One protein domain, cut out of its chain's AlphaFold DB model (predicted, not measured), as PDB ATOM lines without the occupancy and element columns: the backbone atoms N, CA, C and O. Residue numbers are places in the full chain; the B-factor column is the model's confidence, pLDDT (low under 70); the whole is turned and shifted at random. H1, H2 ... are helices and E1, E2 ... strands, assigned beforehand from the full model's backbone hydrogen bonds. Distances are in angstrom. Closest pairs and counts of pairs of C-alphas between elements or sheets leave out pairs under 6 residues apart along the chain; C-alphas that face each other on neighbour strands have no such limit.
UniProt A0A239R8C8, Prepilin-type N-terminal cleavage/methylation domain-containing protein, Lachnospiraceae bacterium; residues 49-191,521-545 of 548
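This is residues 49 to 191 and 521 to 545 of the 548 residues of the protein "Prepilin-type N-terminal cleavage/methylation domain-containing protein" of Lachnospiraceae bacterium (UniProt A0A239R8C8). A single strongly twisted sheet curls round the short helix H2 towards one end, while the longer helix H1 packs on the same face farther along, over E4 and E8. The long hairpin of E1 and E2 spans between two groups of strands, E4 with E3 and E8 beyond E2, and E7 with E5 and E6 beyond E1. The printed part has 168 residues, with two named helices and nine named strands: along the chain H1 comes first, then E1 to E4, then H2, then E5 to E9; the strands make one branched, mixed sheet, in which E1 and E7 are parallel neighbours, while the pairs E1 and E2, E2 and E4, E3 and E4, E4 and E8, E5 and E7, and E6 and E7 are antiparallel. The class is mixed, helices and strands, with under half of the residues in named elements, 82 of 168. The whole is compact, with a radius of gyration of the C-alphas of 17.1 A and spans of 47 by 39 by 24 A.

H1, residues 49 to 60, begins at C-alpha 49 (18.264, 77.331, 12.872) and is 16.4 A long. E1, residues 84 to 94, is 30.1 A long, and E2, residues 99 to 111, is 33.5 A long and bends by 57 degrees at residue 102. E3 is residues 115 to 117. E4, residues 122 to 131, measures 28.6 A and ends at C-alpha 131 (38.605, 80.037, 12.104). H2 is residues 133 to 139, E5 residues 142 to 144 and E6 residues 164 to 167. E7, residues 173 to 180, is 18.6 A long and bends by 53 degrees at residue 177. E8, residues 523 to 530, is 23.3 A long. E9, residues 538 to 540, ends at C-alpha 540 (22.838, 82.207, 10.090).

E1 and E2 are a hairpin, with N 86 and O 107 2.8 A apart, within hydrogen-bond range. On the other side of E1, E7 is parallel to it, with N 91 to O 174 at 2.8 A. E2 and E4 are antiparallel, with N 110 to O 128 at 2.7 A, and so are E4 and E8, with N 129 to O 525 at 2.8 A. E8 and E9 meet only at a point. H1 is on the sheet at a height of 8.5 A; its closest C-alphas to E8 are those of Ala 52 and Val 526, 6.3 A. For H2 and E2 they are Leu 133 and Tyr 105, 5.2 A. In H1 and H2 every O i to N i+4 pair is within hydrogen-bond range.

The C-alphas farthest apart, Glu 120 and Asn 184, are 51.7 A apart. Residues 192 to 520 are not printed, and C-alphas 191 and 521 are 13.8 A apart across the cut. The links H1 to E1 and E5 to E6 are long. Mean pLDDT of the printed part is 71.2; 74 residues are under 70, among them 182 to 191 and 533 to 545.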
ATOM      1  N   VAL A  49      17.569  77.117  11.589       65.75
ATOM      2  CA  VAL A  49      18.264  77.331  12.872       65.75
ATOM      3  C   VAL A  49      18.472  76.016  13.625       65.75
ATOM      4  O   VAL A  49      19.575  75.751  14.095       65.75
ATOM      5  N   ASP A  50      17.449  75.163  13.701       64.38
ATOM      6  CA  ASP A  50      17.555  73.862  14.372       64.38
ATOM      7  C   ASP A  50      18.599  72.961  13.681       64.38
ATOM      8  O   ASP A  50      19.385  72.289  14.351       64.38
ATOM      9  N   ASN A  51      18.654  72.976  12.342       75.69
ATOM     10  CA  ASN A  51      19.674  72.242  11.588       75.69
ATOM     11  C   ASN A  51      21.073  72.850  11.765       75.69
ATOM     12  O   ASN A  51      22.035  72.099  11.897       75.69
ATOM     13  N   ALA A  52      21.187  74.180  11.811       66.94
ATOM     14  CA  ALA A  52      22.453  74.864  12.056       66.94
ATOM     15  C   ALA A  52      23.028  74.464  13.421       66.94
ATOM     16  O   ALA A  52      24.190  74.082  13.498       66.94
ATOM     17  N   ASN A  53      22.198  74.439  14.468       61.53
ATOM     18  CA  ASN A  53      22.603  73.966  15.793       61.53
ATOM     19  C   ASN A  53      23.107  72.518  15.752       61.53
ATOM     20  O   ASN A  53      24.152  72.218  16.315       61.53
ATOM     21  N   LEU A  54      22.413  71.627  15.037       67.00
ATOM     22  CA  LEU A  54      22.865  70.246  14.859       67.00
ATOM     23  C   LEU A  54      24.248  70.175  14.187       67.00
ATOM     24  O   LEU A  54      25.094  69.395  14.619       67.00
ATOM     25  N   VAL A  55      24.489  70.993  13.157       73.12
ATOM     26  CA  VAL A  55      25.784  71.065  12.464       73.12
ATOM     27  C   VAL A  55      26.884  71.578  13.391       73.12
ATOM     28  O   VAL A  55      27.951  70.977  13.449       73.12
ATOM     29  N   ILE A  56      26.637  72.639  14.157       67.56
ATOM     30  CA  ILE A  56      27.612  73.170  15.122       67.56
ATOM     31  C   ILE A  56      27.987  72.110  16.151       67.56
ATOM     32  O   ILE A  56      29.167  71.884  16.397       67.56
ATOM     33  N   GLU A  57      26.992  71.444  16.734       60.78
ATOM     34  CA  GLU A  57      27.221  70.404  17.735       60.78
ATOM     35  C   GLU A  57      27.990  69.216  17.149       60.78
ATOM     36  O   GLU A  57      28.802  68.609  17.842       60.78
ATOM     37  N   TYR A  58      27.802  68.908  15.861       69.56
ATOM     38  CA  TYR A  58      28.641  67.935  15.168       69.56
ATOM     39  C   TYR A  58      30.098  68.405  15.074       69.56
ATOM     40  O   TYR A  58      30.999  67.639  15.402       69.56
ATOM     41  N   PHE A  59      30.352  69.647  14.657       71.06
ATOM     42  CA  PHE A  59      31.719  70.166  14.530       71.06
ATOM     43  C   PHE A  59      32.429  70.300  15.880       71.06
ATOM     44  O   PHE A  59      33.609  69.986  15.963       71.06
ATOM     45  N   LYS A  60      31.710  70.680  16.941       60.66
ATOM     46  CA  LYS A  60      32.242  70.712  18.312       60.66
ATOM     47  C   LYS A  60      32.581  69.327  18.863       60.66
ATOM     48  O   LYS A  60      33.457  69.220  19.703       60.66
ATOM     49  N   ALA A  61      31.875  68.283  18.428       57.53
ATOM     50  CA  ALA A  61      32.030  66.938  18.980       57.53
ATOM     51  C   ALA A  61      33.123  66.092  18.304       57.53
ATOM     52  O   ALA A  61      33.366  64.963  18.740       57.53
ATOM     53  N   ASN A  62      33.719  66.573  17.209       61.81
ATOM     54  CA  ASN A  62      34.708  65.837  16.421       61.81
ATOM     55  C   ASN A  62      36.031  66.606  16.345       61.81
ATOM     56  O   ASN A  62      36.049  67.830  16.251       61.81
ATOM     57  N   SER A  63      37.148  65.877  16.296       62.31
ATOM     58  CA  SER A  63      38.461  66.495  16.106       62.31
ATOM     59  C   SER A  63      38.645  66.998  14.666       62.31
ATOM     60  O   SER A  63      38.067  66.448  13.727       62.31
ATOM     61  N   ILE A  64      39.529  67.985  14.451       65.75
ATOM     62  CA  ILE A  64      39.870  68.495  13.102       65.75
ATOM     63  C   ILE A  64      40.311  67.360  12.160       65.75
ATOM     64  O   ILE A  64      40.024  67.392  10.964       65.75
ATOM     65  N   LYS A  65      40.980  66.332  12.698       65.00
ATOM     66  CA  LYS A  65      41.443  65.162  11.937       65.00
ATOM     67  C   LYS A  65      40.300  64.250  11.495       65.00
ATOM     68  O   LYS A  65      40.442  63.576  10.480       65.00
ATOM     69  N   ASP A  66      39.189  64.247  12.225       65.06
ATOM     70  CA  ASP A  66      38.001  63.448  11.914       65.06
ATOM     71  C   ASP A  66      37.016  64.206  11.018       65.06
ATOM     72  O   ASP A  66      36.226  63.586  10.306       65.06
ATOM     73  N   LEU A  67      37.111  65.540  10.984       72.62
ATOM     74  CA  LEU A  67      36.405  66.411  10.042       72.62
ATOM     75  C   LEU A  67      37.020  66.300   8.638       72.62
ATOM     76  O   LEU A  67      37.583  67.242   8.086       72.62
ATOM     77  N   THR A  68      36.937  65.117   8.043       72.44
ATOM     78  CA  THR A  68      37.511  64.830   6.727       72.44
ATOM     79  C   THR A  68      36.444  64.472   5.708       72.44
ATOM     80  O   THR A  68      35.357  63.988   6.022       72.44
ATOM     81  N   PHE A  69      36.770  64.730   4.444       73.50
ATOM     82  CA  PHE A  69      35.986  64.236   3.324       73.50
ATOM     83  C   PHE A  69      36.223  62.730   3.174       73.50
ATOM     84  O   PHE A  69      37.239  62.320   2.617       73.50
ATOM     85  N   ASP A  70      35.295  61.921   3.679       62.56
ATOM     86  CA  ASP A  70      35.408  60.454   3.677       62.56
ATOM     87  C   ASP A  70      34.124  59.763   3.172       62.56
ATOM     88  O   ASP A  70      33.758  58.665   3.585       62.56
ATOM     89  N   GLY A  71      33.411  60.428   2.255       56.56
ATOM     90  CA  GLY A  71      32.166  59.920   1.675       56.56
ATOM     91  C   GLY A  71      30.970  59.944   2.635       56.56
ATOM     92  O   GLY A  71      31.039  60.462   3.747       56.56
ATOM     93  N   ASP A  72      29.830  59.425   2.172       55.78
ATOM     94  CA  ASP A  72      28.575  59.453   2.928       55.78
ATOM     95  C   ASP A  72      28.573  58.356   4.004       55.78
ATOM     96  O   ASP A  72      28.303  57.187   3.722       55.78
ATOM     97  N   LYS A  73      28.923  58.726   5.242       54.06
ATOM     98  CA  LYS A  73      28.981  57.809   6.398       54.06
ATOM     99  C   LYS A  73      27.610  57.488   7.003       54.06
ATOM    100  O   LYS A  73      27.529  56.715   7.950       54.06
ATOM    101  N   GLY A  74      26.530  58.053   6.456       50.59
ATOM    102  CA  GLY A  74      25.180  57.913   7.010       50.59
ATOM    103  C   GLY A  74      24.953  58.723   8.292       50.59
ATOM    104  O   GLY A  74      23.947  58.515   8.970       50.59
ATOM    105  N   ASP A  75      25.869  59.638   8.616       60.78
ATOM    106  CA  ASP A  75      25.725  60.588   9.713       60.78
ATOM    107  C   ASP A  75      24.726  61.697   9.348       60.78
ATOM    108  O   ASP A  75      24.501  62.012   8.180       60.78
ATOM    109  N   ALA A  76      24.143  62.343  10.362       63.84
ATOM    110  CA  ALA A  76      23.238  63.480  10.161       63.84
ATOM    111  C   ALA A  76      23.927  64.705   9.509       63.84
ATOM    112  O   ALA A  76      23.246  65.616   9.036       63.84
ATOM    113  N   VAL A  77      25.265  64.729   9.486       74.56
ATOM    114  CA  VAL A  77      26.103  65.757   8.859       74.56
ATOM    115  C   VAL A  77      27.198  65.064   8.052       74.56
ATOM    116  O   VAL A  77      28.023  64.356   8.621       74.56
ATOM    117  N   THR A  78      27.227  65.299   6.739       81.38
ATOM    118  CA  THR A  78      28.230  64.723   5.827       81.38
ATOM    119  C   THR A  78      29.026  65.839   5.155       81.38
ATOM    120  O   THR A  78      28.439  66.718   4.519       81.38
ATOM    121  N   ILE A  79      30.359  65.784   5.245       83.81
ATOM    122  CA  ILE A  79      31.271  66.664   4.500       83.81
ATOM    123  C   ILE A  79      31.294  66.217   3.030       83.81
ATOM    124  O   ILE A  79      31.609  65.069   2.723       83.81
ATOM    125  N   SER A  80      30.936  67.116   2.112       84.88
ATOM    126  CA  SER A  80      30.701  66.819   0.693       84.88
ATOM    127  C   SER A  80      31.897  67.095  -0.220       84.88
ATOM    128  O   SER A  80      31.901  66.637  -1.365       84.88
ATOM    129  N   SER A  81      32.924  67.797   0.265       84.81
ATOM    130  CA  SER A  81      34.180  68.007  -0.460       84.81
ATOM    131  C   SER A  81      35.374  68.136   0.491       84.81
ATOM    132  O   SER A  81      35.176  68.445   1.665       84.81
ATOM    133  N   PRO A  82      36.619  67.951   0.003       85.38
ATOM    134  CA  PRO A  82      37.817  68.211   0.794       85.38
ATOM    135  C   PRO A  82      37.793  69.615   1.429       85.38
ATOM    136  O   PRO A  82      37.454  70.567   0.717       85.38
ATOM    137  N   PRO A  83      38.147  69.754   2.723       87.12
ATOM    138  CA  PRO A  83      38.221  71.053   3.383       87.12
ATOM    139  C   PRO A  83      39.258  71.968   2.727       87.12
ATOM    140  O   PRO A  83      40.306  71.505   2.267       87.12
ATOM    141  N   VAL A  84      38.982  73.271   2.704       87.06
ATOM    142  CA  VAL A  84      39.861  74.278   2.097       87.06
ATOM    143  C   VAL A  84      40.392  75.204   3.181       87.06
ATOM    144  O   VAL A  84      39.638  75.986   3.746       87.06
ATOM    145  N   SER A  85      41.695  75.131   3.456       87.69
ATOM    146  CA  SER A  85      42.355  76.018   4.420       87.69
ATOM    147  C   SER A  85      42.964  77.238   3.732       87.69
ATOM    148  O   SER A  85      43.757  77.102   2.798       87.69
ATOM    149  N   THR A  86      42.638  78.423   4.240       89.62
ATOM    150  CA  THR A  86      43.071  79.722   3.718       89.62
ATOM    151  C   THR A  86      43.604  80.590   4.856       89.62
ATOM    152  O   THR A  86      43.127  80.519   5.985       89.62
ATOM    153  N   LYS A  87      44.607  81.424   4.565       91.12
ATOM    154  CA  LYS A  87      45.058  82.481   5.480       91.12
ATOM    155  C   LYS A  87      44.439  83.799   5.066       91.12
ATOM    156  O   LYS A  87      44.601  84.205   3.915       91.12
ATOM    157  N   VAL A  88      43.782  84.467   6.002       89.19
ATOM    158  CA  VAL A  88      43.069  85.720   5.757       89.19
ATOM    159  C   VAL A  88      43.687  86.812   6.618       89.19
ATOM    160  O   VAL A  88      44.050  86.586   7.772       89.19
ATOM    161  N   ASN A  89      43.867  87.995   6.033       92.06
ATOM    162  CA  ASN A  89      44.307  89.175   6.765       92.06
ATOM    163  C   ASN A  89      43.076  89.988   7.164       92.06
ATOM    164  O   ASN A  89      42.297  90.379   6.299       92.06
ATOM    165  N   CYS A  90      42.930  90.232   8.460       88.44
ATOM    166  CA  CYS A  90      41.836  90.978   9.053       88.44
ATOM    167  C   CYS A  90      42.348  92.332   9.555       88.44
ATOM    168  O   CYS A  90      43.302  92.386  10.335       88.44
ATOM    169  N   GLU A  91      41.744  93.421   9.094       90.94
ATOM    170  CA  GLU A  91      42.001  94.777   9.581       90.94
ATOM    171  C   GLU A  91      41.230  95.037  10.882       90.94
ATOM    172  O   GLU A  91      40.042  94.733  10.992       90.94
ATOM    173  N   ILE A  92      41.908  95.608  11.875       88.38
ATOM    174  CA  ILE A  92      41.322  95.921  13.178       88.38
ATOM    175  C   ILE A  92      40.934  97.398  13.198       88.38
ATOM    176  O   ILE A  92      41.775  98.269  12.966       88.38
ATOM    177  N   PHE A  93      39.665  97.656  13.498       85.12
ATOM    178  CA  PHE A  93      39.133  98.971  13.831       85.12
ATOM    179  C   PHE A  93      39.021  99.032  15.350       85.12
ATOM    180  O   PHE A  93      38.327  98.200  15.933       85.12
ATOM    181  N   ASP A  94      39.721  99.959  15.999       79.75
ATOM    182  CA  ASP A  94      39.579 100.123  17.445       79.75
ATOM    183  C   ASP A  94      38.418 101.060  17.818       79.75
ATOM    184  O   ASP A  94      37.899 101.810  16.988       79.75
ATOM    185  N   ASP A  95      38.012 101.040  19.091       66.94
ATOM    186  CA  ASP A  95      36.948 101.906  19.624       66.94
ATOM    187  C   ASP A  95      37.242 103.416  19.496       66.94
ATOM    188  O   ASP A  95      36.340 104.239  19.665       66.94
ATOM    189  N   SER A  96      38.490 103.797  19.207       64.56
ATOM    190  CA  SER A  96      38.892 105.190  18.978       64.56
ATOM    191  C   SER A  96      38.758 105.603  17.506       64.56
ATOM    192  O   SER A  96      38.916 106.784  17.190       64.56
ATOM    193  N   GLY A  97      38.424 104.661  16.617       60.09
ATOM    194  CA  GLY A  97      38.331 104.866  15.174       60.09
ATOM    195  C   GLY A  97      39.686 104.853  14.465       60.09
ATOM    196  O   GLY A  97      39.752 105.230  13.291       60.09
ATOM    197  N   ASP A  98      40.758 104.437  15.147       64.12
ATOM    198  CA  ASP A  98      42.070 104.298  14.530       64.12
ATOM    199  C   ASP A  98      42.126 103.013  13.689       64.12
ATOM    200  O   ASP A  98      41.632 101.945  14.059       64.12
ATOM    201  N   THR A  99      42.741 103.137  12.512       65.94
ATOM    202  CA  THR A  99      42.932 102.056  11.538       65.94
ATOM    203  C   THR A  99      44.421 101.931  11.232       65.94
ATOM    204  O   THR A  99      45.111 102.931  11.025       65.94
ATOM    205  N   GLY A 100      44.955 100.708  11.224       66.12
ATOM    206  CA  GLY A 100      46.377 100.495  10.912       66.12
ATOM    207  C   GLY A 100      47.014  99.230  11.477       66.12
ATOM    208  O   GLY A 100      48.165  98.939  11.148       66.12
ATOM    209  N   VAL A 101      46.291  98.467  12.299       81.81
ATOM    210  CA  VAL A 101      46.739  97.162  12.797       81.81
ATOM    211  C   VAL A 101      45.963  96.071  12.072       81.81
ATOM    212  O   VAL A 101      44.749  96.165  11.911       81.81
ATOM    213  N   SER A 102      46.664  95.033  11.619       89.25
ATOM    214  CA  SER A 102      46.035  93.857  11.029       89.25
ATOM    215  C   SER A 102      46.544  92.582  11.678       89.25
ATOM    216  O   SER A 102      47.667  92.508  12.190       89.25
ATOM    217  N   VAL A 103      45.703  91.559  11.634       89.38
ATOM    218  CA  VAL A 103      46.015  90.227  12.119       89.38
ATOM    219  C   VAL A 103      45.786  89.209  11.015       89.38
ATOM    220  O   VAL A 103      44.807  89.274  10.280       89.38
ATOM    221  N   THR A 104      46.706  88.261  10.871       90.88
ATOM    222  CA  THR A 104      46.515  87.125   9.968       90.88
ATOM    223  C   THR A 104      45.994  85.942  10.764       90.88
ATOM    224  O   THR A 104      46.608  85.562  11.763       90.88
ATOM    225  N   TYR A 105      44.893  85.361  10.304       85.31
ATOM    226  CA  TYR A 105      44.254  84.206  10.918       85.31
ATOM    227  C   TYR A 105      44.038  83.096   9.883       85.31
ATOM    228  O   TYR A 105      44.074  83.330   8.669       85.31
ATOM    229  N   ASP A 106      43.884  81.872  10.371       84.94
ATOM    230  CA  ASP A 106      43.635  80.679   9.571       84.94
ATOM    231  C   ASP A 106      42.130  80.383   9.581       84.94
ATOM    232  O   ASP A 106      41.513  80.367  10.648       84.94
ATOM    233  N   VAL A 107      41.555  80.128   8.405       85.06
ATOM    234  CA  VAL A 107      40.172  79.668   8.224       85.06
ATOM    235  C   VAL A 107      40.158  78.385   7.404       85.06
ATOM    236  O   VAL A 107      40.872  78.268   6.407       85.06
ATOM    237  N   THR A 108      39.341  77.422   7.811       86.38
ATOM    238  CA  THR A 108      39.083  76.191   7.067       86.38
ATOM    239  C   THR A 108      37.602  76.096   6.730       86.38
ATOM    240  O   THR A 108      36.759  76.058   7.624       86.38
ATOM    241  N   ASP A 109      37.296  76.026   5.436       88.44
ATOM    242  CA  ASP A 109      35.935  75.869   4.931       88.44
ATOM    243  C   ASP A 109      35.612  74.399   4.646       88.44
ATOM    244  O   ASP A 109      36.356  73.693   3.960       88.44
ATOM    245  N   TYR A 110      34.449  73.965   5.118       88.19
ATOM    246  CA  TYR A 110      33.884  72.636   4.944       88.19
ATOM    247  C   TYR A 110      32.571  72.752   4.173       88.19
ATOM    248  O   TYR A 110      31.582  73.294   4.671       88.19
ATOM    249  N   ALA A 111      32.526  72.219   2.952       89.19
ATOM    250  CA  ALA A 111      31.256  72.050   2.258       89.19
ATOM    251  C   ALA A 111      30.535  70.825   2.824       89.19
ATOM    252  O   ALA A 111      31.135  69.760   2.970       89.19
ATOM    253  N   LEU A 112      29.249  70.966   3.133       88.06
ATOM    254  CA  LEU A 112      28.409  69.862   3.590       88.06
ATOM    255  C   LEU A 112      27.470  69.403   2.472       88.06
ATOM    256  O   LEU A 112      27.305  70.078   1.451       88.06
ATOM    257  N   SER A 113      26.863  68.230   2.631       86.56
ATOM    258  CA  SER A 113      25.792  67.777   1.741       86.56
ATOM    259  C   SER A 113      24.608  68.751   1.789       86.56
ATOM    260  O   SER A 113      24.358  69.395   2.812       86.56
ATOM    261  N   ASN A 114      23.869  68.880   0.686       86.88
ATOM    262  CA  ASN A 114      22.669  69.718   0.662       86.88
ATOM    263  C   ASN A 114      21.575  69.120   1.552       86.88
ATOM    264  O   ASN A 114      21.425  67.901   1.607       86.88
ATOM    265  N   GLU A 115      20.771  69.976   2.177       82.94
ATOM    266  CA  GLU A 115      19.667  69.559   3.045       82.94
ATOM    267  C   GLU A 115      18.333  70.086   2.529       82.94
ATOM    268  O   GLU A 115      18.244  71.218   2.046       82.94
ATOM    269  N   THR A 116      17.286  69.274   2.649       84.00
ATOM    270  CA  THR A 116      15.924  69.702   2.314       84.00
ATOM    271  C   THR A 116      15.199  70.101   3.591       84.00
ATOM    272  O   THR A 116      14.915  69.260   4.438       84.00
ATOM    273  N   LEU A 117      14.891  71.390   3.730       75.81
ATOM    274  CA  LEU A 117      14.339  71.954   4.959       75.81
ATOM    275  C   LEU A 117      12.987  72.632   4.719       75.81
ATOM    276  O   LEU A 117      12.676  73.147   3.642       75.81
ATOM    277  N   GLY A 118      12.175  72.647   5.777       67.50
ATOM    278  CA  GLY A 118      10.870  73.295   5.779       67.50
ATOM    279  C   GLY A 118       9.775  72.524   5.032       67.50
ATOM    280  O   GLY A 118       9.987  71.498   4.399       67.50
ATOM    281  N   ARG A 119       8.543  73.036   5.126       65.69
ATOM    282  CA  ARG A 119       7.350  72.391   4.538       65.69
ATOM    283  C   ARG A 119       7.289  72.472   3.016       65.69
ATOM    284  O   ARG A 119       6.572  71.693   2.399       65.69
ATOM    285  N   GLU A 120       7.985  73.447   2.440       69.19
ATOM    286  CA  GLU A 120       8.066  73.649   0.991       69.19
ATOM    287  C   GLU A 120       9.179  72.804   0.352       69.19
ATOM    288  O   GLU A 120       9.333  72.854  -0.863       69.19
ATOM    289  N   ASN A 121       9.901  71.994   1.145       74.88
ATOM    290  CA  ASN A 121      11.032  71.176   0.706       74.88
ATOM    291  C   ASN A 121      12.086  72.004  -0.048       74.88
ATOM    292  O   ASN A 121      12.558  71.606  -1.114       74.88
ATOM    293  N   ASN A 122      12.433  73.174   0.495       78.69
ATOM    294  CA  ASN A 122      13.463  74.011  -0.102       78.69
ATOM    295  C   ASN A 122      14.834  73.383   0.160       78.69
ATOM    296  O   ASN A 122      15.127  72.925   1.265       78.69
ATOM    297  N   VAL A 123      15.663  73.350  -0.880       83.75
ATOM    298  CA  VAL A 123      17.005  72.764  -0.833       83.75
ATOM    299  C   VAL A 123      18.017  73.843  -0.474       83.75
ATOM    300  O   VAL A 123      18.106  74.875  -1.149       83.75
ATOM    301  N   TYR A 124      18.812  73.580   0.555       81.62
ATOM    302  CA  TYR A 124      19.860  74.467   1.037       81.62
ATOM    303  C   TYR A 124      21.237  73.853   0.815       81.62
ATOM    304  O   TYR A 124      21.469  72.704   1.197       81.62
ATOM    305  N   SER A 125      22.155  74.628   0.238       84.62
ATOM    306  CA  SER A 125      23.582  74.313   0.313       84.62
ATOM    307  C   SER A 125      24.143  74.819   1.631       84.62
ATOM    308  O   SER A 125      23.768  75.896   2.100       84.62
ATOM    309  N   ARG A 126      25.021  74.018   2.231       85.06
ATOM    310  CA  ARG A 126      25.542  74.224   3.579       85.06
ATOM    311  C   ARG A 126      27.063  74.331   3.550       85.06
ATOM    312  O   ARG A 126      27.725  73.465   2.975       85.06
ATOM    313  N   THR A 127      27.606  75.348   4.205       84.75
ATOM    314  CA  THR A 127      29.056  75.540   4.358       84.75
ATOM    315  C   THR A 127      29.369  75.865   5.807       84.75
ATOM    316  O   THR A 127      28.655  76.653   6.415       84.75
ATOM    317  N   VAL A 128      30.417  75.263   6.359       83.19
ATOM    318  CA  VAL A 128      30.924  75.574   7.697       83.19
ATOM    319  C   VAL A 128      32.309  76.178   7.563       83.19
ATOM    320  O   VAL A 128      33.164  75.576   6.927       83.19
ATOM    321  N   SER A 129      32.534  77.335   8.166       80.06
ATOM    322  CA  SER A 129      33.850  77.966   8.258       80.06
ATOM    323  C   SER A 129      34.322  77.882   9.703       80.06
ATOM    324  O   SER A 129      33.598  78.285  10.613       80.06
ATOM    325  N   MET A 130      35.508  77.321   9.912       78.62
ATOM    326  CA  MET A 130      36.151  77.224  11.218       78.62
ATOM    327  C   MET A 130      37.415  78.080  11.214       78.62
ATOM    328  O   MET A 130      38.288  77.858  10.377       78.62
ATOM    329  N   ASP A 131      37.522  79.050  12.117       77.25
ATOM    330  CA  ASP A 131      38.605  80.037  12.104       77.25
ATOM    331  C   ASP A 131      39.189  80.326  13.486       77.25
ATOM    332  O   ASP A 131      38.521  80.122  14.488       77.25
ATOM    333  N   ASN A 132      40.432  80.805  13.558       73.69
ATOM    334  CA  ASN A 132      41.089  81.177  14.820       73.69
ATOM    335  C   ASN A 132      41.210  82.702  15.031       73.69
ATOM    336  O   ASN A 132      42.109  83.149  15.751       73.69
ATOM    337  N   LEU A 133      40.334  83.512  14.416       78.12
ATOM    338  CA  LEU A 133      40.447  84.978  14.418       78.12
ATOM    339  C   LEU A 133      40.468  85.557  15.835       78.12
ATOM    340  O   LEU A 133      41.368  86.331  16.159       78.12
ATOM    341  N   SER A 134      39.534  85.151  16.699       74.12
ATOM    342  CA  SER A 134      39.447  85.658  18.077       74.12
ATOM    343  C   SER A 134      40.736  85.411  18.862       74.12
ATOM    344  O   SER A 134      41.221  86.298  19.557       74.12
ATOM    345  N   ASN A 135      41.353  84.241  18.682       71.38
ATOM    346  CA  ASN A 135      42.631  83.917  19.314       71.38
ATOM    347  C   ASN A 135      43.755  84.838  18.832       71.38
ATOM    348  O   ASN A 135      44.560  85.336  19.616       71.38
ATOM    349  N   LYS A 136      43.803  85.081  17.520       80.06
ATOM    350  CA  LYS A 136      44.822  85.934  16.913       80.06
ATOM    351  C   LYS A 136      44.647  87.410  17.279       80.06
ATOM    352  O   LYS A 136      45.651  88.107  17.426       80.06
ATOM    353  N   LEU A 137      43.415  87.878  17.478       77.94
ATOM    354  CA  LEU A 137      43.141  89.208  18.031       77.94
ATOM    355  C   LEU A 137      43.699  89.334  19.453       77.94
ATOM    356  O   LEU A 137      44.436  90.284  19.728       77.94
ATOM    357  N   MET A 138      43.449  88.343  20.315       77.25
ATOM    358  CA  MET A 138      43.951  88.350  21.692       77.25
ATOM    359  C   MET A 138      45.483  88.296  21.755       77.25
ATOM    360  O   MET A 138      46.085  89.059  22.509       77.25
ATOM    361  N   GLU A 139      46.129  87.498  20.894       77.88
ATOM    362  CA  GLU A 139      47.595  87.481  20.723       77.88
ATOM    363  C   GLU A 139      48.152  88.867  20.346       77.88
ATOM    364  O   GLU A 139      49.276  89.224  20.703       77.88
ATOM    365  N   LYS A 140      47.355  89.677  19.640       82.62
ATOM    366  CA  LYS A 140      47.682  91.061  19.281       82.62
ATOM    367  C   LYS A 140      47.255  92.104  20.314       82.62
ATOM    368  O   LYS A 140      47.563  93.274  20.108       82.62
ATOM    369  N   GLY A 141      46.624  91.700  21.416       81.25
ATOM    370  CA  GLY A 141      46.176  92.598  22.479       81.25
ATOM    371  C   GLY A 141      44.819  93.251  22.215       81.25
ATOM    372  O   GLY A 141      44.576  94.353  22.699       81.25
ATOM    373  N   TYR A 142      43.944  92.593  21.455       80.38
ATOM    374  CA  TYR A 142      42.593  93.066  21.158       80.38
ATOM    375  C   TYR A 142      41.552  91.996  21.485       80.38
ATOM    376  O   TYR A 142      41.788  90.811  21.267       80.38
ATOM    377  N   ASP A 143      40.375  92.426  21.927       77.12
ATOM    378  CA  ASP A 143      39.201  91.565  22.053       77.12
ATOM    379  C   ASP A 143      38.165  91.967  21.005       77.12
ATOM    380  O   ASP A 143      37.924  93.156  20.781       77.12
ATOM    381  N   MET A 144      37.512  90.987  20.381       76.44
ATOM    382  CA  MET A 144      36.393  91.264  19.481       76.44
ATOM    383  C   MET A 144      35.265  91.970  20.246       76.44
ATOM    384  O   MET A 144      34.933  91.588  21.372       76.44
ATOM    385  N   ARG A 145      34.678  93.017  19.657       71.69
ATOM    386  CA  ARG A 145      33.603  93.767  20.309       71.69
ATOM    387  C   ARG A 145      32.238  93.173  19.969       71.69
ATOM    388  O   ARG A 145      31.772  93.283  18.838       71.69
ATOM    389  N   TYR A 146      31.601  92.592  20.979       68.44
ATOM    390  CA  TYR A 146      30.214  92.119  20.943       68.44
ATOM    391  C   TYR A 146      29.237  93.216  21.399       68.44
ATOM    392  O   TYR A 146      29.646  94.185  22.043       68.44
ATOM    393  N   ASP A 147      27.945  93.052  21.090       64.50
ATOM    394  CA  ASP A 147      26.860  93.956  21.513       64.50
ATOM    395  C   ASP A 147      27.000  95.420  21.025       64.50
ATOM    396  O   ASP A 147      26.586  96.366  21.696       64.50
ATOM    397  N   VAL A 148      27.556  95.613  19.828       64.25
ATOM    398  CA  VAL A 148      27.632  96.899  19.118       64.25
ATOM    399  C   VAL A 148      26.223  97.392  18.774       64.25
ATOM    400  O   VAL A 148      25.430  96.693  18.139       64.25
ATOM    401  N   ALA A 149      25.893  98.612  19.200       67.69
ATOM    402  CA  ALA A 149      24.596  99.214  18.918       67.69
ATOM    403  C   ALA A 149      24.489  99.654  17.449       67.69
ATOM    404  O   ALA A 149      25.463 100.098  16.846       67.69
ATOM    405  N   SER A 150      23.279  99.592  16.883       62.16
ATOM    406  CA  SER A 150      23.025 100.092  15.526       62.16
ATOM    407  C   SER A 150      23.346 101.584  15.408       62.16
ATOM    408  O   SER A 150      22.821 102.402  16.166       62.16
ATOM    409  N   GLY A 151      24.189 101.924  14.436       64.94
ATOM    410  CA  GLY A 151      24.769 103.243  14.207       64.94
ATOM    411  C   GLY A 151      26.223 103.394  14.680       64.94
ATOM    412  O   GLY A 151      26.844 104.399  14.336       64.94
ATOM    413  N   GLU A 152      26.772 102.438  15.436       67.38
ATOM    414  CA  GLU A 152      28.169 102.451  15.911       67.38
ATOM    415  C   GLU A 152      29.134 101.668  14.999       67.38
ATOM    416  O   GLU A 152      30.346 101.778  15.147       67.38
ATOM    417  N   GLU A 153      28.619 100.913  14.026       64.00
ATOM    418  CA  GLU A 153      29.389 100.051  13.121       64.00
ATOM    419  C   GLU A 153      30.224 100.797  12.069       64.00
ATOM    420  O   GLU A 153      31.144 100.231  11.475       64.00
ATOM    421  N   GLY A 154      29.937 102.079  11.829       74.00
ATOM    422  CA  GLY A 154      30.647 102.880  10.833       74.00
ATOM    423  C   GLY A 154      30.513 102.312   9.414       74.00
ATOM    424  O   GLY A 154      29.414 102.245   8.869       74.00
ATOM    425  N   GLU A 155      31.642 101.956   8.790       73.81
ATOM    426  CA  GLU A 155      31.694 101.331   7.452       73.81
ATOM    427  C   GLU A 155      31.570  99.794   7.484       73.81
ATOM    428  O   GLU A 155      31.629  99.147   6.434       73.81
ATOM    429  N   LEU A 156      31.442  99.203   8.675       77.19
ATOM    430  CA  LEU A 156      31.306  97.764   8.876       77.19
ATOM    431  C   LEU A 156      29.830  97.348   8.861       77.19
ATOM    432  O   LEU A 156      28.921  98.158   9.027       77.19
ATOM    433  N   GLU A 157      29.592  96.061   8.663       70.81
ATOM    434  CA  GLU A 157      28.267  95.457   8.684       70.81
ATOM    435  C   GLU A 157      28.005  94.834  10.063       70.81
ATOM    436  O   GLU A 157      28.849  94.111  10.599       70.81
ATOM    437  N   LEU A 158      26.828  95.102  10.642       59.59
ATOM    438  CA  LEU A 158      26.390  94.449  11.878       59.59
ATOM    439  C   LEU A 158      25.917  93.023  11.608       59.59
ATOM    440  O   LEU A 158      25.015  92.779  10.801       59.59
ATOM    441  N   THR A 159      26.489  92.086  12.345       56.44
ATOM    442  CA  THR A 159      26.053  90.692  12.407       56.44
ATOM    443  C   THR A 159      24.849  90.525  13.342       56.44
ATOM    444  O   THR A 159      24.436  91.440  14.058       56.44
ATOM    445  N   SER A 160      24.262  89.324  13.374       50.34
ATOM    446  CA  SER A 160      23.132  89.024  14.268       50.34
ATOM    447  C   SER A 160      23.514  88.877  15.746       50.34
ATOM    448  O   SER A 160      22.629  88.871  16.600       50.34
ATOM    449  N   ASP A 161      24.799  88.725  16.052       51.09
ATOM    450  CA  ASP A 161      25.374  88.778  17.400       51.09
ATOM    451  C   ASP A 161      25.827  90.195  17.788       51.09
ATOM    452  O   ASP A 161      26.479  90.368  18.817       51.09
ATOM    453  N   ASN A 162      25.440  91.207  16.997       60.53
ATOM    454  CA  ASN A 162      25.813  92.606  17.187       60.53
ATOM    455  C   ASN A 162      27.341  92.792  17.225       60.53
ATOM    456  O   ASN A 162      27.859  93.589  17.997       60.53
ATOM    457  N   THR A 163      28.079  92.043  16.411       63.00
ATOM    458  CA  THR A 163      29.488  92.326  16.111       63.00
ATOM    459  C   THR A 163      29.556  93.140  14.821       63.00
ATOM    460  O   THR A 163      28.745  92.954  13.914       63.00
ATOM    461  N   ALA A 164      30.489  94.086  14.733       71.31
ATOM    462  CA  ALA A 164      30.680  94.893  13.529       71.31
ATOM    463  C   ALA A 164      31.874  94.349  12.739       71.31
ATOM    464  O   ALA A 164      33.004  94.353  13.231       71.31
ATOM    465  N   VAL A 165      31.621  93.848  11.530       77.69
ATOM    466  CA  VAL A 165      32.621  93.155  10.703       77.69
ATOM    467  C   VAL A 165      32.445  93.450   9.216       77.69
ATOM    468  O   VAL A 165      31.422  93.961   8.777       77.69
ATOM    469  N   LYS A 166      33.443  93.100   8.408       80.44
ATOM    470  CA  LYS A 166      33.370  93.139   6.944       80.44
ATOM    471  C   LYS A 166      33.812  91.812   6.361       80.44
ATOM    472  O   LYS A 166      34.788  91.232   6.830       80.44
ATOM    473  N   TYR A 167      33.138  91.386   5.301       79.44
ATOM    474  CA  TYR A 167      33.384  90.111   4.638       79.44
ATOM    475  C   TYR A 167      34.073  90.269   3.277       79.44
ATOM    476  O   TYR A 167      33.895  91.279   2.589       79.44
ATOM    477  N   ASP A 168      34.855  89.267   2.875       80.44
ATOM    478  CA  ASP A 168      35.318  89.114   1.494       80.44
ATOM    479  C   ASP A 168      34.290  88.385   0.606       80.44
ATOM    480  O   ASP A 168      33.176  88.064   1.018       80.44
ATOM    481  N   SER A 169      34.666  88.093  -0.644       76.25
ATOM    482  CA  SER A 169      33.808  87.362  -1.586       76.25
ATOM    483  C   SER A 169      33.514  85.910  -1.187       76.25
ATOM    484  O   SER A 169      32.580  85.318  -1.727       76.25
ATOM    485  N   ASN A 170      34.315  85.331  -0.291       73.69
ATOM    486  CA  ASN A 170      34.134  83.987   0.257       73.69
ATOM    487  C   ASN A 170      33.413  84.014   1.617       73.69
ATOM    488  O   ASN A 170      33.164  82.956   2.190       73.69
ATOM    489  N   ASN A 171      33.010  85.198   2.090       74.25
ATOM    490  CA  ASN A 171      32.440  85.454   3.410       74.25
ATOM    491  C   ASN A 171      33.390  85.181   4.583       74.25
ATOM    492  O   ASN A 171      32.953  84.830   5.677       74.25
ATOM    493  N   HIS A 172      34.688  85.396   4.379       81.31
ATOM    494  CA  HIS A 172      35.680  85.453   5.450       81.31
ATOM    495  C   HIS A 172      35.781  86.873   6.009       81.31
ATOM    496  O   HIS A 172      35.651  87.845   5.265       81.31
ATOM    497  N   ILE A 173      36.010  87.007   7.316       82.31
ATOM    498  CA  ILE A 173      36.099  88.304   7.995       82.31
ATOM    499  C   ILE A 173      37.416  88.996   7.624       82.31
ATOM    500  O   ILE A 173      38.497  88.590   8.038       82.31
ATOM    501  N   VAL A 174      37.334  90.097   6.882       85.56
ATOM    502  CA  VAL A 174      38.492  90.917   6.483       85.56
ATOM    503  C   VAL A 174      38.636  92.196   7.293       85.56
ATOM    504  O   VAL A 174      39.685  92.829   7.227       85.56
ATOM    505  N   ALA A 175      37.621  92.570   8.071       84.94
ATOM    506  CA  ALA A 175      37.746  93.624   9.068       84.94
ATOM    507  C   ALA A 175      36.811  93.399  10.255       84.94
ATOM    508  O   ALA A 175      35.737  92.821  10.086       84.94
ATOM    509  N   VAL A 176      37.206  93.885  11.430       84.44
ATOM    510  CA  VAL A 176      36.446  93.747  12.678       84.44
ATOM    511  C   VAL A 176      36.605  94.971  13.573       84.44
ATOM    512  O   VAL A 176      37.696  95.535  13.668       84.44
ATOM    513  N   LEU A 177      35.525  95.348  14.259       82.12
ATOM    514  CA  LEU A 177      35.572  96.274  15.385       82.12
ATOM    515  C   LEU A 177      36.019  95.528  16.647       82.12
ATOM    516  O   LEU A 177      35.387  94.557  17.077       82.12
ATOM    517  N   ALA A 178      37.110  95.982  17.249       83.06
ATOM    518  CA  ALA A 178      37.703  95.371  18.427       83.06
ATOM    519  C   ALA A 178      38.005  96.422  19.498       83.06
ATOM    520  O   ALA A 178      38.285  97.581  19.204       83.06
ATOM    521  N   LYS A 179      38.005  95.999  20.759       83.88
ATOM    522  CA  LYS A 179      38.459  96.820  21.884       83.88
ATOM    523  C   LYS A 179      39.904  96.474  22.224       83.88
ATOM    524  O   LYS A 179      40.319  95.321  22.104       83.88
ATOM    525  N   VAL A 180      40.673  97.461  22.676       81.69
ATOM    526  CA  VAL A 180      42.027  97.208  23.190       81.69
ATOM    527  C   VAL A 180      41.916  96.395  24.477       81.69
ATOM    528  O   VAL A 180      41.212  96.786  25.410       81.69
ATOM    529  N   ARG A 181      42.623  95.267  24.533       78.19
ATOM    530  CA  ARG A 181      42.659  94.407  25.712       78.19
ATOM    531  C   ARG A 181      43.556  95.037  26.778       78.19
ATOM    532  O   ARG A 181      44.675  95.461  26.501       78.19
ATOM    533  N   THR A 182      43.075  95.080  28.018       69.06
ATOM    534  CA  THR A 182      43.831  95.599  29.175       69.06
ATOM    535  C   THR A 182      44.527  94.508  29.991       69.06
ATOM    536  O   THR A 182      45.304  94.808  30.893       69.06
ATOM    537  N   GLU A 183      44.233  93.246  29.696       68.19
ATOM    538  CA  GLU A 183      44.763  92.072  30.387       68.19
ATOM    539  C   GLU A 183      45.882  91.409  29.583       68.19
ATOM    540  O   GLU A 183      45.859  91.400  28.352       68.19
ATOM    541  N   ASN A 184      46.841  90.797  30.281       64.00
ATOM    542  CA  ASN A 184      47.900  90.031  29.632       64.00
ATOM    543  C   ASN A 184      47.313  88.759  29.006       64.00
ATOM    544  O   ASN A 184      46.776  87.912  29.717       64.00
ATOM    545  N   TYR A 185      47.458  88.613  27.692       59.16
ATOM    546  CA  TYR A 185      47.189  87.356  27.005       59.16
ATOM    547  C   TYR A 185      48.374  86.406  27.202       59.16
ATOM    548  O   TYR A 185      49.525  86.770  26.951       59.16
ATOM    549  N   ILE A 186      48.084  85.187  27.645       55.38
ATOM    550  CA  ILE A 186      49.021  84.069  27.590       55.38
ATOM    551  C   ILE A 186      48.458  83.126  26.539       55.38
ATOM    552  O   ILE A 186      47.287  82.755  26.641       55.38
ATOM    553  N   ASP A 187      49.268  82.747  25.546       54.09
ATOM    554  CA  ASP A 187      48.837  81.759  24.560       54.09
ATOM    555  C   ASP A 187      48.363  80.505  25.311       54.09
ATOM    556  O   ASP A 187      49.138  79.941  26.096       54.09
ATOM    557  N   PRO A 188      47.112  80.053  25.103       49.78
ATOM    558  CA  PRO A 188      46.613  78.828  25.707       49.78
ATOM    559  C   PRO A 188      47.530  77.622  25.461       49.78
ATOM    560  O   PRO A 188      47.497  76.679  26.244       49.78
ATOM    561  N   ASN A 189      48.358  77.643  24.411       46.16
ATOM    562  CA  ASN A 189      49.357  76.616  24.107       46.16
ATOM    563  C   ASN A 189      50.668  76.761  24.901       46.16
ATOM    564  O   ASN A 189      51.357  75.766  25.112       46.16
ATOM    565  N   GLU A 190      51.023  77.971  25.346       42.44
ATOM    566  CA  GLU A 190      52.247  78.249  26.118       42.44
ATOM    567  C   GLU A 190      52.014  78.226  27.633       42.44
ATOM    568  O   GLU A 190      52.944  77.980  28.400       42.44
ATOM    569  N   ALA A 191      50.779  78.461  28.082       38.12
ATOM    570  CA  ALA A 191      50.474  78.636  29.497       38.12
ATOM    571  C   ALA A 191      50.583  77.351  30.338       38.12
ATOM    572  O   ALA A 191      50.548  77.437  31.562       38.12
ATOM    573  N   LEU A 521      41.576  77.684  20.103       54.84
ATOM    574  CA  LEU A 521      40.408  78.561  20.040       54.84
ATOM    575  C   LEU A 521      39.984  78.736  18.588       54.84
ATOM    576  O   LEU A 521      40.655  79.437  17.824       54.84
ATOM    577  N   TYR A 522      38.870  78.090  18.248       61.44
ATOM    578  CA  TYR A 522      38.231  78.204  16.948       61.44
ATOM    579  C   TYR A 522      36.795  78.714  17.080       61.44
ATOM    580  O   TYR A 522      36.021  78.231  17.905       61.44
ATOM    581  N   SER A 523      36.439  79.666  16.231       64.12
ATOM    582  CA  SER A 523      35.068  80.068  15.951       64.12
ATOM    583  C   SER A 523      34.502  79.158  14.863       64.12
ATOM    584  O   SER A 523      35.211  78.789  13.929       64.12
ATOM    585  N   ILE A 524      33.225  78.792  14.973       65.69
ATOM    586  CA  ILE A 524      32.503  78.009  13.961       65.69
ATOM    587  C   ILE A 524      31.386  78.886  13.404       65.69
ATOM    588  O   ILE A 524      30.598  79.435  14.169       65.69
ATOM    589  N   THR A 525      31.296  78.989  12.081       68.38
ATOM    590  CA  THR A 525      30.237  79.711  11.368       68.38
ATOM    591  C   THR A 525      29.550  78.770  10.387       68.38
ATOM    592  O   THR A 525      30.217  78.176   9.547       68.38
ATOM    593  N   VAL A 526      28.220  78.641  10.453       68.56
ATOM    594  CA  VAL A 526      27.444  77.783   9.539       68.56
ATOM    595  C   VAL A 526      26.586  78.622   8.600       68.56
ATOM    596  O   VAL A 526      25.757  79.418   9.024       68.56
ATOM    597  N   ARG A 527      26.717  78.405   7.297       74.06
ATOM    598  CA  ARG A 527      25.995  79.133   6.254       74.06
ATOM    599  C   ARG A 527      25.012  78.234   5.517       74.06
ATOM    600  O   ARG A 527      25.350  77.109   5.159       74.06
ATOM    601  N   TYR A 528      23.829  78.781   5.229       75.44
ATOM    602  CA  TYR A 528      22.783  78.146   4.428       75.44
ATOM    603  C   TYR A 528      22.397  79.037   3.246       75.44
ATOM    604  O   TYR A 528      21.780  80.086   3.424       75.44
ATOM    605  N   ASP A 529      22.678  78.592   2.023       76.88
ATOM    606  CA  ASP A 529      22.197  79.272   0.818       76.88
ATOM    607  C   ASP A 529      20.997  78.522   0.233       76.88
ATOM    608  O   ASP A 529      21.071  77.332  -0.084       76.88
ATOM    609  N   ASN A 530      19.860  79.211   0.088       76.62
ATOM    610  CA  ASN A 530      18.654  78.614  -0.481       76.62
ATOM    611  C   ASN A 530      18.803  78.471  -2.004       76.62
ATOM    612  O   ASN A 530      18.572  79.410  -2.766       76.62
ATOM    613  N   THR A 531      19.141  77.268  -2.459       77.31
ATOM    614  CA  THR A 531      19.298  76.958  -3.889       77.31
ATOM    615  C   THR A 531      17.974  76.967  -4.656       77.31
ATOM    616  O   THR A 531      17.959  77.168  -5.868       77.31
ATOM    617  N   THR A 532      16.846  76.789  -3.960       71.94
ATOM    618  CA  THR A 532      15.499  76.800  -4.556       71.94
ATOM    619  C   THR A 532      14.983  78.228  -4.766       71.94
ATOM    620  O   THR A 532      14.229  78.491  -5.706       71.94
ATOM    621  N   ARG A 533      15.409  79.175  -3.918       67.00
ATOM    622  CA  ARG A 533      15.104  80.614  -3.987       67.00
ATOM    623  C   ARG A 533      16.373  81.445  -3.723       67.00
ATOM    624  O   ARG A 533      16.557  81.926  -2.606       67.00
ATOM    625  N   PRO A 534      17.215  81.681  -4.747       58.72
ATOM    626  CA  PRO A 534      18.544  82.284  -4.575       58.72
ATOM    627  C   PRO A 534      18.548  83.711  -4.006       58.72
ATOM    628  O   PRO A 534      19.563  84.175  -3.504       58.72
ATOM    629  N   THR A 535      17.422  84.426  -4.094       47.19
ATOM    630  CA  THR A 535      17.275  85.803  -3.593       47.19
ATOM    631  C   THR A 535      17.015  85.889  -2.086       47.19
ATOM    632  O   THR A 535      17.067  86.987  -1.546       47.19
ATOM    633  N   ASP A 536      16.734  84.764  -1.417       49.41
ATOM    634  CA  ASP A 536      16.457  84.672   0.027       49.41
ATOM    635  C   ASP A 536      17.639  83.987   0.766       49.41
ATOM    636  O   ASP A 536      17.431  83.194   1.693       49.41
ATOM    637  N   ALA A 537      18.890  84.246   0.349       44.44
ATOM    638  CA  ALA A 537      20.077  83.765   1.065       44.44
ATOM    639  C   ALA A 537      20.016  84.260   2.517       44.44
ATOM    640  O   ALA A 537      19.957  85.460   2.775       44.44
ATOM    641  N   THR A 538      19.941  83.329   3.466       49.12
ATOM    642  CA  THR A 538      19.847  83.662   4.887       49.12
ATOM    643  C   THR A 538      21.138  83.206   5.538       49.12
ATOM    644  O   THR A 538      21.359  82.011   5.713       49.12
ATOM    645  N   LEU A 539      22.008  84.162   5.859       45.19
ATOM    646  CA  LEU A 539      23.187  83.885   6.662       45.19
ATOM    647  C   LEU A 539      22.732  83.646   8.108       45.19
ATOM    648  O   LEU A 539      22.017  84.474   8.673       45.19
ATOM    649  N   TYR A 540      23.107  82.510   8.688       48.91
ATOM    650  CA  TYR A 540      22.838  82.207  10.090       48.91
ATOM    651  C   TYR A 540      24.156  82.264  10.847       48.91
ATOM    652  O   TYR A 540      24.919  81.307  10.857       48.91
ATOM    653  N   PHE A 541      24.437  83.393  11.491       46.34
ATOM    654  CA  PHE A 541      25.582  83.452  12.386       46.34
ATOM    655  C   PHE A 541      25.257  82.685  13.653       46.34
ATOM    656  O   PHE A 541      24.257  82.929  14.328       46.34
ATOM    657  N   THR A 542      26.119  81.739  13.966       37.94
ATOM    658  CA  THR A 542      26.107  81.028  15.232       37.94
ATOM    659  C   THR A 542      27.555  80.874  15.642       37.94
ATOM    660  O   THR A 542      28.108  79.783  15.642       37.94
ATOM    661  N   GLY A 543      28.187  82.011  15.943       32.72
ATOM    662  CA  GLY A 543      29.485  81.997  16.584       32.72
ATOM    663  C   GLY A 543      29.351  81.169  17.853       32.72
ATOM    664  O   GLY A 543      28.659  81.568  18.793       32.72
ATOM    665  N   ALA A 544      29.990  80.001  17.870       31.88
ATOM    666  CA  ALA A 544      30.517  79.489  19.117       31.88
ATOM    667  C   ALA A 544      31.266  80.676  19.723       31.88
ATOM    668  O   ALA A 544      32.230  81.158  19.126       31.88
ATOM    669  N   LYS A 545      30.734  81.240  20.813       30.92
ATOM    670  CA  LYS A 545      31.458  82.238  21.583       30.92
ATOM    671  C   LYS A 545      32.745  81.541  21.994       30.92
ATOM    672  O   LYS A 545      32.723  80.680  22.870       30.92
TER     673      LYS A 545